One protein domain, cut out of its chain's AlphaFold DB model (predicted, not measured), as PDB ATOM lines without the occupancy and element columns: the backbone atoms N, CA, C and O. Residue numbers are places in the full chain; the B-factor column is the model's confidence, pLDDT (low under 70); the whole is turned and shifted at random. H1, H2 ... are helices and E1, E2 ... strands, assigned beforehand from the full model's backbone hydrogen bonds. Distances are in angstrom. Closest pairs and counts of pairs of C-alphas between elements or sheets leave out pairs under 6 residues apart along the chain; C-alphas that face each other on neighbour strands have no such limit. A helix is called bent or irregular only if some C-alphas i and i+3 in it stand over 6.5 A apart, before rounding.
ATOM      1  N   GLY A 391      13.816   2.982  20.257       60.22
ATOM      2  CA  GLY A 391      12.932   2.901  19.102       60.22
ATOM      3  C   GLY A 391      11.773   1.939  19.344       60.22
ATOM      4  O   GLY A 391      11.738   1.224  20.342       60.22
ATOM      5  N   LEU A 392      10.812   1.927  18.419       64.62
ATOM      6  CA  LEU A 392       9.811   0.865  18.346       64.62
ATOM      7  C   LEU A 392      10.468  -0.367  17.728       64.62
ATOM      8  O   LEU A 392      10.789  -0.377  16.539       64.62
ATOM      9  N   HIS A 393      10.669  -1.395  18.543       71.44
ATOM     10  CA  HIS A 393      11.116  -2.696  18.071       71.44
ATOM     11  C   HIS A 393       9.895  -3.554  17.758       71.44
ATOM     12  O   HIS A 393       8.936  -3.574  18.527       71.44
ATOM     13  N   PHE A 394       9.932  -4.261  16.630       76.44
ATOM     14  CA  PHE A 394       8.976  -5.321  16.335       76.44
ATOM     15  C   PHE A 394       9.707  -6.647  16.377       76.44
ATOM     16  O   PHE A 394      10.776  -6.775  15.777       76.44
ATOM     17  N   GLY A 395       9.149  -7.630  17.066       76.56
ATOM     18  CA  GLY A 395       9.804  -8.918  17.162       76.56
ATOM     19  C   GLY A 395       9.275  -9.783  18.282       76.56
ATOM     20  O   GLY A 395       8.290  -9.464  18.940       76.56
ATOM     21  N   ILE A 396       9.962 -10.901  18.440       77.94
ATOM     22  CA  ILE A 396       9.690 -11.916  19.444       77.94
ATOM     23  C   ILE A 396      10.593 -11.599  20.643       77.94
ATOM     24  O   ILE A 396      11.735 -11.162  20.468       77.94
ATOM     25  N   SER A 397      10.063 -11.750  21.848       71.19
ATOM     26  CA  SER A 397      10.817 -11.638  23.092       71.19
ATOM     27  C   SER A 397      11.825 -12.784  23.222       71.19
ATOM     28  O   SER A 397      11.766 -13.782  22.504       71.19
ATOM     29  N   ASP A 398      12.766 -12.646  24.151       66.12
ATOM     30  CA  ASP A 398      13.913 -13.558  24.264       66.12
ATOM     31  C   ASP A 398      13.488 -14.965  24.748       66.12
ATOM     32  O   ASP A 398      14.127 -15.970  24.445       66.12
ATOM     33  N   ASN A 399      12.316 -15.061  25.387       68.25
ATOM     34  CA  ASN A 399      11.627 -16.310  25.735       68.25
ATOM     35  C   ASN A 399      10.939 -17.006  24.536       68.25
ATOM     36  O   ASN A 399      10.324 -18.061  24.698       68.25
ATOM     37  N   GLY A 400      11.027 -16.437  23.330       76.12
ATOM     38  CA  GLY A 400      10.439 -16.997  22.117       76.12
ATOM     39  C   GLY A 400       8.936 -16.748  21.951       76.12
ATOM     40  O   GLY A 400       8.347 -17.338  21.037       76.12
ATOM     41  N   THR A 401       8.330 -15.889  22.777       84.19
ATOM     42  CA  THR A 401       6.917 -15.467  22.708       84.19
ATOM     43  C   THR A 401       6.796 -13.956  22.455       84.19
ATOM     44  O   THR A 401       7.789 -13.239  22.371       84.19
ATOM     45  N   ILE A 402       5.581 -13.452  22.268       86.31
ATOM     46  CA  ILE A 402       5.245 -12.026  22.317       86.31
ATOM     47  C   ILE A 402       4.253 -11.800  23.451       86.31
ATOM     48  O   ILE A 402       3.385 -12.635  23.683       86.31
ATOM     49  N   GLU A 403       4.337 -10.647  24.101       85.88
ATOM     50  CA  GLU A 403       3.329 -10.225  25.070       85.88
ATOM     51  C   GLU A 403       2.151  -9.586  24.316       85.88
ATOM     52  O   GLU A 403       2.285  -8.535  23.675       85.88
ATOM     53  N   LEU A 404       0.991 -10.238  24.361       89.00
ATOM     54  CA  LEU A 404      -0.248  -9.757  23.765       89.00
ATOM     55  C   LEU A 404      -0.698  -8.460  24.433       89.00
ATOM     56  O   LEU A 404      -0.609  -8.291  25.647       89.00
ATOM     57  N   ARG A 405      -1.270  -7.557  23.635       88.56
ATOM     58  CA  ARG A 405      -1.759  -6.250  24.086       88.56
ATOM     59  C   ARG A 405      -3.230  -6.070  23.801       88.56
ATOM     60  O   ARG A 405      -3.674  -6.313  22.678       88.56
ATOM     61  N   ARG A 406      -3.975  -5.556  24.778       89.31
ATOM     62  CA  ARG A 406      -5.405  -5.268  24.627       89.31
ATOM     63  C   ARG A 406      -5.660  -4.361  23.424       89.31
ATOM     64  O   ARG A 406      -5.033  -3.313  23.266       89.31
ATOM     65  N   LEU A 407      -6.623  -4.765  22.596       89.06
ATOM     66  CA  LEU A 407      -7.053  -4.027  21.403       89.06
ATOM     67  C   LEU A 407      -8.247  -3.092  21.658       89.06
ATOM     68  O   LEU A 407      -8.602  -2.308  20.778       89.06
ATOM     69  N   THR A 408      -8.899  -3.198  22.819       84.19
ATOM     70  CA  THR A 408     -10.069  -2.392  23.205       84.19
ATOM     71  C   THR A 408     -10.002  -2.009  24.685       84.19
ATOM     72  O   THR A 408      -9.357  -2.694  25.478       84.19
ATOM     73  N   GLY A 409     -10.658  -0.902  25.055       86.44
ATOM     74  CA  GLY A 409     -10.605  -0.354  26.411       86.44
ATOM     75  C   GLY A 409      -9.253   0.297  26.696       86.44
ATOM     76  O   GLY A 409      -8.924   1.316  26.094       86.44
ATOM     77  N   ASP A 410      -8.483  -0.313  27.593       83.81
ATOM     78  CA  ASP A 410      -7.140   0.129  27.973       83.81
ATOM     79  C   ASP A 410      -6.105  -0.353  26.940       83.81
ATOM     80  O   ASP A 410      -5.408  -1.355  27.120       83.81
ATOM     81  N   ILE A 411      -6.136   0.280  25.764       84.88
ATOM     82  CA  ILE A 411      -5.393  -0.158  24.577       84.88
ATOM     83  C   ILE A 411      -3.890  -0.162  24.868       84.88
ATOM     84  O   ILE A 411      -3.330   0.842  25.296       84.88
ATOM     85  N   GLY A 412      -3.226  -1.276  24.556       79.88
ATOM     86  CA  GLY A 412      -1.780  -1.421  24.736       79.88
ATOM     87  C   GLY A 412      -1.363  -2.078  26.052       79.88
ATOM     88  O   GLY A 412      -0.212  -2.498  26.153       79.88
ATOM     89  N   HIS A 413      -2.276  -2.242  27.017       82.56
ATOM     90  CA  HIS A 413      -1.971  -2.975  28.246       82.56
ATOM     91  C   HIS A 413      -1.727  -4.470  27.982       82.56
ATOM     92  O   HIS A 413      -2.433  -5.058  27.150       82.56
ATOM     93  N   PRO A 414      -0.772  -5.091  28.698       84.75
ATOM     94  CA  PRO A 414      -0.417  -6.493  28.514       84.75
ATOM     95  C   PRO A 414      -1.560  -7.437  28.916       84.75
ATOM     96  O   PRO A 414      -2.340  -7.145  29.828       84.75
ATOM     97  N   MET A 415      -1.682  -8.555  28.199       86.25
ATOM     98  CA  MET A 415      -2.792  -9.514  28.299       86.25
ATOM     99  C   MET A 415      -2.331 -10.977  28.447       86.25
ATOM    100  O   MET A 415      -3.174 -11.850  28.626       86.25
ATOM    101  N   GLY A 416      -1.020 -11.241  28.409       83.75
ATOM    102  CA  GLY A 416      -0.423 -12.581  28.471       83.75
ATOM    103  C   GLY A 416       0.505 -12.855  27.287       83.75
ATOM    104  O   GLY A 416       0.629 -12.015  26.401       83.75
ATOM    105  N   ASP A 417       1.136 -14.028  27.259       85.25
ATOM    106  CA  ASP A 417       2.119 -14.390  26.234       85.25
ATOM    107  C   ASP A 417       1.510 -15.242  25.109       85.25
ATOM    108  O   ASP A 417       0.626 -16.067  25.330       85.25
ATOM    109  N   PHE A 418       2.021 -15.083  23.889       86.06
ATOM    110  CA  PHE A 418       1.653 -15.880  22.720       86.06
ATOM    111  C   PHE A 418       2.895 -16.274  21.913       86.06
ATOM    112  O   PHE A 418       3.753 -15.425  21.686       86.06
ATOM    113  N   PRO A 419       2.992 -17.496  21.367       81.38
ATOM    114  CA  PRO A 419       2.140 -18.660  21.624       81.38
ATOM    115  C   PRO A 419       2.526 -19.375  22.934       81.38
ATOM    116  O   PRO A 419       3.708 -19.459  23.256       81.38
ATOM    117  N   GLU A 420       1.551 -19.939  23.653       70.50
ATOM    118  CA  GLU A 420       1.750 -20.516  24.998       70.50
ATOM    119  C   GLU A 420       2.658 -21.768  25.041       70.50
ATOM    120  O   GLU A 420       3.338 -21.980  26.042       70.50
ATOM    121  N   GLU A 421       2.719 -22.588  23.978       63.28
ATOM    122  CA  GLU A 421       3.369 -23.919  24.047       63.28
ATOM    123  C   GLU A 421       4.518 -24.191  23.050       63.28
ATOM    124  O   GLU A 421       5.231 -25.181  23.221       63.28
ATOM    125  N   TYR A 422       4.759 -23.360  22.023       59.34
ATOM    126  CA  TYR A 422       5.643 -23.773  20.903       59.34
ATOM    127  C   TYR A 422       6.638 -22.730  20.379       59.34
ATOM    128  O   TYR A 422       7.428 -23.034  19.477       59.34
ATOM    129  N   GLY A 423       6.630 -21.514  20.930       71.94
ATOM    130  CA  GLY A 423       7.382 -20.385  20.386       71.94
ATOM    131  C   GLY A 423       7.058 -20.093  18.910       71.94
ATOM    132  O   GLY A 423       6.271 -20.772  18.246       71.94
ATOM    133  N   PHE A 424       7.678 -19.065  18.342       83.12
ATOM    134  CA  PHE A 424       7.322 -18.602  16.992       83.12
ATOM    135  C   PHE A 424       7.804 -19.476  15.824       83.12
ATOM    136  O   PHE A 424       7.457 -19.202  14.675       83.12
ATOM    137  N   ARG A 425       8.575 -20.542  16.079       80.25
ATOM    138  CA  ARG A 425       9.181 -21.371  15.019       80.25
ATOM    139  C   ARG A 425       8.159 -21.982  14.061       80.25
ATOM    140  O   ARG A 425       8.454 -22.110  12.876       80.25
ATOM    141  N   ARG A 426       6.966 -22.337  14.546       83.00
ATOM    142  CA  ARG A 426       5.892 -22.897  13.704       83.00
ATOM    143  C   ARG A 426       5.351 -21.885  12.691       83.00
ATOM    144  O   ARG A 426       4.877 -22.277  11.634       83.00
ATOM    145  N   PHE A 427       5.463 -20.596  12.996       86.38
ATOM    146  CA  PHE A 427       4.999 -19.512  12.138       86.38
ATOM    147  C   PHE A 427       6.071 -19.037  11.148       86.38
ATOM    148  O   PHE A 427       5.919 -17.976  10.548       86.38
ATOM    149  N   LEU A 428       7.172 -19.776  10.978       84.56
ATOM    150  CA  LEU A 428       8.203 -19.472   9.989       84.56
ATOM    151  C   LEU A 428       7.900 -20.157   8.651       84.56
ATOM    152  O   LEU A 428       7.435 -21.294   8.594       84.56
ATOM    153  N   ARG A 429       8.229 -19.481   7.550       82.69
ATOM    154  CA  ARG A 429       8.140 -20.030   6.196       82.69
ATOM    155  C   ARG A 429       9.050 -21.247   6.043       82.69
ATOM    156  O   ARG A 429      10.202 -21.248   6.484       82.69
ATOM    157  N   ALA A 430       8.567 -22.244   5.307       75.25
ATOM    158  CA  ALA A 430       9.372 -23.393   4.912       75.25
ATOM    159  C   ALA A 430      10.613 -22.959   4.098       75.25
ATOM    160  O   ALA A 430      10.535 -22.070   3.248       75.25
ATOM    161  N   GLY A 431      11.760 -23.602   4.342       74.38
ATOM    162  CA  GLY A 431      13.010 -23.347   3.606       74.38
ATOM    163  C   GLY A 431      14.137 -22.669   4.396       74.38
ATOM    164  O   GLY A 431      15.099 -22.220   3.777       74.38
ATOM    165  N   GLY A 432      14.037 -22.597   5.731       62.81
ATOM    166  CA  GLY A 432      15.175 -22.322   6.625       62.81
ATOM    167  C   GLY A 432      15.731 -20.896   6.583       62.81
ATOM    168  O   GLY A 432      16.916 -20.709   6.822       62.81
ATOM    169  N   ARG A 433      14.909 -19.901   6.228       61.47
ATOM    170  CA  ARG A 433      15.339 -18.491   6.130       61.47
ATOM    171  C   ARG A 433      14.911 -17.611   7.312       61.47
ATOM    172  O   ARG A 433      15.006 -16.398   7.186       61.47
ATOM    173  N   ASP A 434      14.378 -18.195   8.387       73.88
ATOM    174  CA  ASP A 434      13.848 -17.469   9.557       73.88
ATOM    175  C   ASP A 434      12.918 -16.292   9.192       73.88
ATOM    176  O   ASP A 434      12.952 -15.218   9.785       73.88
ATOM    177  N   VAL A 435      12.062 -16.493   8.181       79.75
ATOM    178  CA  VAL A 435      11.082 -15.493   7.728       79.75
ATOM    179  C   VAL A 435       9.707 -15.845   8.275       79.75
ATOM    180  O   VAL A 435       9.216 -16.934   7.994       79.75
ATOM    181  N   LEU A 436       9.055 -14.916   8.977       81.31
ATOM    182  CA  LEU A 436       7.680 -15.081   9.461       81.31
ATOM    183  C   LEU A 436       6.682 -15.255   8.298       81.31
ATOM    184  O   LEU A 436       6.659 -14.464   7.346       81.31
ATOM    185  N   ASP A 437       5.816 -16.259   8.387       84.19
ATOM    186  CA  ASP A 437       4.666 -16.440   7.508       84.19
ATOM    187  C   ASP A 437       3.432 -15.741   8.084       84.19
ATOM    188  O   ASP A 437       2.570 -16.345   8.720       84.19
ATOM    189  N   VAL A 438       3.356 -14.428   7.859       80.44
ATOM    190  CA  VAL A 438       2.235 -13.598   8.327       80.44
ATOM    191  C   VAL A 438       0.907 -14.042   7.707       80.44
ATOM    192  O   VAL A 438      -0.125 -13.955   8.358       80.44
ATOM    193  N   THR A 439       0.927 -14.532   6.465       76.94
ATOM    194  CA  THR A 439      -0.267 -14.956   5.714       76.94
ATOM    195  C   THR A 439      -0.743 -16.371   6.038       76.94
ATOM    196  O   THR A 439      -1.812 -16.758   5.570       76.94
ATOM    197  N   GLY A 440       0.050 -17.137   6.788       78.88
ATOM    198  CA  GLY A 440      -0.305 -18.470   7.261       78.88
ATOM    199  C   GLY A 440      -1.137 -18.433   8.544       78.88
ATOM    200  O   GLY A 440      -1.915 -17.510   8.788       78.88
ATOM    201  N   ASP A 441      -0.937 -19.432   9.402       84.56
ATOM    202  CA  ASP A 441      -1.737 -19.625  10.619       84.56
ATOM    203  C   ASP A 441      -1.543 -18.521  11.672       84.56
ATOM    204  O   ASP A 441      -2.402 -18.334  12.531       84.56
ATOM    205  N   LEU A 442      -0.452 -17.747  11.593       87.38
ATOM    206  CA  LEU A 442      -0.127 -16.721  12.584       87.38
ATOM    207  C   LEU A 442      -1.233 -15.673  12.733       87.38
ATOM    208  O   LEU A 442      -1.656 -15.399  13.849       87.38
ATOM    209  N   LEU A 443      -1.688 -15.065  11.631       87.81
ATOM    210  CA  LEU A 443      -2.713 -14.014  11.685       87.81
ATOM    211  C   LEU A 443      -4.033 -14.550  12.250       87.81
ATOM    212  O   LEU A 443      -4.685 -13.862  13.032       87.81
ATOM    213  N   THR A 444      -4.397 -15.774  11.865       87.81
ATOM    214  CA  THR A 444      -5.628 -16.447  12.293       87.81
ATOM    215  C   THR A 444      -5.600 -16.749  13.787       87.81
ATOM    216  O   THR A 444      -6.549 -16.434  14.501       87.81
ATOM    217  N   GLU A 445      -4.504 -17.315  14.286       89.88
ATOM    218  CA  GLU A 445      -4.377 -17.661  15.702       89.88
ATOM    219  C   GLU A 445      -4.190 -16.436  16.595       89.88
ATOM    220  O   GLU A 445      -4.768 -16.368  17.677       89.88
ATOM    221  N   LEU A 446      -3.457 -15.426  16.123       89.12
ATOM    222  CA  LEU A 446      -3.328 -14.156  16.829       89.12
ATOM    223  C   LEU A 446      -4.683 -13.433  16.912       89.12
ATOM    224  O   LEU A 446      -4.992 -12.827  17.933       89.12
ATOM    225  N   ALA A 447      -5.514 -13.507  15.865       90.31
ATOM    226  CA  ALA A 447      -6.879 -12.981  15.900       90.31
ATOM    227  C   ALA A 447      -7.755 -13.761  16.894       90.31
ATOM    228  O   ALA A 447      -8.467 -13.143  17.690       90.31
ATOM    229  N   ALA A 448      -7.641 -15.093  16.906       89.56
ATOM    230  CA  ALA A 448      -8.361 -15.958  17.836       89.56
ATOM    231  C   ALA A 448      -7.992 -15.685  19.305       89.56
ATOM    232  O   ALA A 448      -8.883 -15.658  20.149       89.56
ATOM    233  N   ALA A 449      -6.720 -15.389  19.603       88.81
ATOM    234  CA  ALA A 449      -6.261 -14.998  20.942       88.81
ATOM    235  C   ALA A 449      -6.883 -13.680  21.450       88.81
ATOM    236  O   ALA A 449      -6.887 -13.411  22.647       88.81
ATOM    237  N   HIS A 450      -7.429 -12.861  20.545       89.50
ATOM    238  CA  HIS A 450      -8.189 -11.646  20.860       89.50
ATOM    239  C   HIS A 450      -9.706 -11.828  20.703       89.50
ATOM    240  O   HIS A 450     -10.434 -10.836  20.722       89.50
ATOM    241  N   GLU A 451     -10.180 -13.063  20.511       89.69
ATOM    242  CA  GLU A 451     -11.584 -13.396  20.225       89.69
ATOM    243  C   GLU A 451     -12.128 -12.667  18.977       89.69
ATOM    244  O   GLU A 451     -13.266 -12.192  18.939       89.69
ATOM    245  N   ARG A 452     -11.304 -12.542  17.926       87.94
ATOM    246  CA  ARG A 452     -11.661 -11.881  16.655       87.94
ATOM    247  C   ARG A 452     -11.443 -12.800  15.460       87.94
ATOM    248  O   ARG A 452     -10.570 -13.657  15.467       87.94
ATOM    249  N   GLU A 453     -12.185 -12.546  14.384       85.25
ATOM    250  CA  GLU A 453     -11.994 -13.253  13.110       85.25
ATOM    251  C   GLU A 453     -10.754 -12.770  12.344       85.25
ATOM    252  O   GLU A 453     -10.097 -13.553  11.665       85.25
ATOM    253  N   THR A 454     -10.431 -11.473  12.423       87.19
ATOM    254  CA  THR A 454      -9.294 -10.870  11.712       87.19
ATOM    255  C   THR A 454      -8.681  -9.718  12.508       87.19
ATOM    256  O   THR A 454      -9.348  -9.074  13.323       87.19
ATOM    257  N   LEU A 455      -7.403  -9.439  12.239       86.88
ATOM    258  CA  LEU A 455      -6.682  -8.278  12.756       86.88
ATOM    259  C   LEU A 455      -6.376  -7.301  11.625       86.88
ATOM    260  O   LEU A 455      -5.951  -7.693  10.538       86.88
ATOM    261  N   SER A 456      -6.554  -6.008  11.889       87.94
ATOM    262  CA  SER A 456      -6.070  -4.972  10.979       87.94
ATOM    263  C   SER A 456      -4.536  -4.888  11.016       87.94
ATOM    264  O   SER A 456      -3.927  -5.259  12.025       87.94
ATOM    265  N   PRO A 457      -3.880  -4.332   9.980       84.00
ATOM    266  CA  PRO A 457      -2.427  -4.143   9.989       84.00
ATOM    267  C   PRO A 457      -1.914  -3.363  11.209       84.00
ATOM    268  O   PRO A 457      -0.865  -3.689  11.756       84.00
ATOM    269  N   ALA A 458      -2.680  -2.373  11.684       83.69
ATOM    270  CA  ALA A 458      -2.339  -1.604  12.881       83.69
ATOM    271  C   ALA A 458      -2.440  -2.444  14.165       83.69
ATOM    272  O   ALA A 458      -1.601  -2.323  15.053       83.69
ATOM    273  N   GLN A 459      -3.444  -3.320  14.258       88.88
ATOM    274  CA  GLN A 459      -3.616  -4.216  15.404       88.88
ATOM    275  C   GLN A 459      -2.533  -5.294  15.431       88.88
ATOM    276  O   GLN A 459      -1.985  -5.564  16.495       88.88
ATOM    277  N   PHE A 460      -2.177  -5.851  14.271       88.50
ATOM    278  CA  PHE A 460      -1.058  -6.782  14.138       88.50
ATOM    279  C   PHE A 460       0.269  -6.130  14.549       88.50
ATOM    280  O   PHE A 460       1.004  -6.690  15.360       88.50
ATOM    281  N   ALA A 461       0.549  -4.912  14.068       85.38
ATOM    282  CA  ALA A 461       1.738  -4.165  14.470       85.38
ATOM    283  C   ALA A 461       1.793  -3.944  15.995       85.38
ATOM    284  O   ALA A 461       2.835  -4.157  16.612       85.38
ATOM    285  N   LEU A 462       0.666  -3.595  16.627       87.38
ATOM    286  CA  LEU A 462       0.595  -3.424  18.082       87.38
ATOM    287  C   LEU A 462       0.956  -4.708  18.850       87.38
ATOM    288  O   LEU A 462       1.647  -4.636  19.865       87.38
ATOM    289  N   GLN A 463       0.536  -5.881  18.363       89.25
ATOM    290  CA  GLN A 463       0.912  -7.159  18.984       89.25
ATOM    291  C   GLN A 463       2.401  -7.460  18.815       89.25
ATOM    292  O   GLN A 463       3.058  -7.884  19.756       89.25
ATOM    293  N   MET A 464       2.954  -7.170  17.636       87.06
ATOM    294  CA  MET A 464       4.363  -7.430  17.340       87.06
ATOM    295  C   MET A 464       5.331  -6.450  18.011       87.06
ATOM    296  O   MET A 464       6.537  -6.607  17.859       87.06
ATOM    297  N   THR A 465       4.841  -5.424  18.712       84.12
ATOM    298  CA  THR A 465       5.692  -4.432  19.380       84.12
ATOM    299  C   THR A 465       6.432  -5.069  20.567       84.12
ATOM    300  O   THR A 465       5.823  -5.729  21.404       84.12
ATOM    301  N   LYS A 466       7.744  -4.859  20.687       75.31
ATOM    302  CA  LYS A 466       8.531  -5.216  21.877       75.31
ATOM    303  C   LYS A 466       8.632  -3.964  22.750       75.31
ATOM    304  O   LYS A 466       9.263  -2.983  22.353       75.31
ATOM    305  N   ALA A 467       7.925  -3.963  23.879       71.44
ATOM    306  CA  ALA A 467       7.962  -2.853  24.824       71.44
ATOM    307  C   ALA A 467       9.290  -2.868  25.604       71.44
ATOM    308  O   ALA A 467       9.824  -3.955  25.841       71.44
ATOM    309  N   PRO A 468       9.814  -1.698  26.014       71.88
ATOM    310  CA  PRO A 468      10.954  -1.638  26.919       71.88
ATOM    311  C   PRO A 468      10.636  -2.395  28.206       71.88
ATOM    312  O   PRO A 468       9.565  -2.211  28.791       71.88
ATOM    313  N   GLN A 469      11.558  -3.244  28.641       75.50
ATOM    314  CA  GLN A 469      11.374  -4.020  29.860       75.50
ATOM    315  C   GLN A 469      11.491  -3.118  31.096       75.50
ATOM    316  O   GLN A 469      12.325  -2.212  31.142       75.50
ATOM    317  N   LEU A 470      10.648  -3.372  32.100       80.94
ATOM    318  CA  LEU A 470      10.605  -2.634  33.360       80.94
ATOM    319  C   LEU A 470      10.548  -3.610  34.532       80.94
ATOM    320  O   LEU A 470       9.742  -4.535  34.535       80.94
TER     321      LEU A 470
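This is residues 391 to 470 of the 476 residues of an uncharacterized protein of Kitasatospora aureofaciens (UniProt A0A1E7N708). A two-stranded hairpin, E1 and E2, has helix H3 packed on E1, while the longest helix, H2, stands crosswise near H3 and meets short H1. Loops make much of the model, and those at Gly 409 and Gly 431 form its two far ends. The printed part has 80 residues, with two named strands and then three named helices, in the order E1, E2, H1, H2, H3. The sheet, E1 - E2, is antiparallel and the class is mixed, helices and strands, with under half of the residues in named elements. The whole is compact, with a radius of gyration of the C-alphas of 12.4 A and spans of 40 by 31 by 24 A.

Start at E1, residues 402 to 405, which forms a hairpin with E2, residues 414 to 418, at 144 degrees between directions. Look there for N 404 and O 416, 2.7 A apart and within hydrogen-bond range. Then find H3, residues 457 to 464: its closest C-alpha to E1 is Gln 463, 5.6 A from that of Leu 404. H1, residues 424 to 427, touches H2, residues 438 to 448, with the C-alphas of Phe 427 and Leu 442 closest at 5.9 A. H2 and H3 are close but not clearly touching, about perpendicular at 80 degrees; their closest C-alphas, Leu 443 and Phe 460, are 7.8 A apart. H1 and H3 are apart. Every O i to N i+4 pair of H3 is within hydrogen-bond range, 4 of 7 are in H2, and H1 is too short for one.

Find C-alpha 402 at (5.245, -12.026, 22.317), where E1 begins; it runs 9.2 A, and E2 11.2 A. H1 spans 5.5 A. H2 begins at C-alpha 438, (2.235, -13.598, 8.327), and covers 14.4 A; it is irregular, with C-alphas 438 and 441 7.6 A apart. H3, 10.5 A long, ends at C-alpha 464, (4.363, -7.430, 17.340).

The C-alphas of Gly 409 and Gly 431 are the two farthest apart, at 40.1 A. The printed part has no cut and no long link. Look for pLDDT under 70 at residues 391 to 392, 398 to 399, 421 to 422 and 432 to 433.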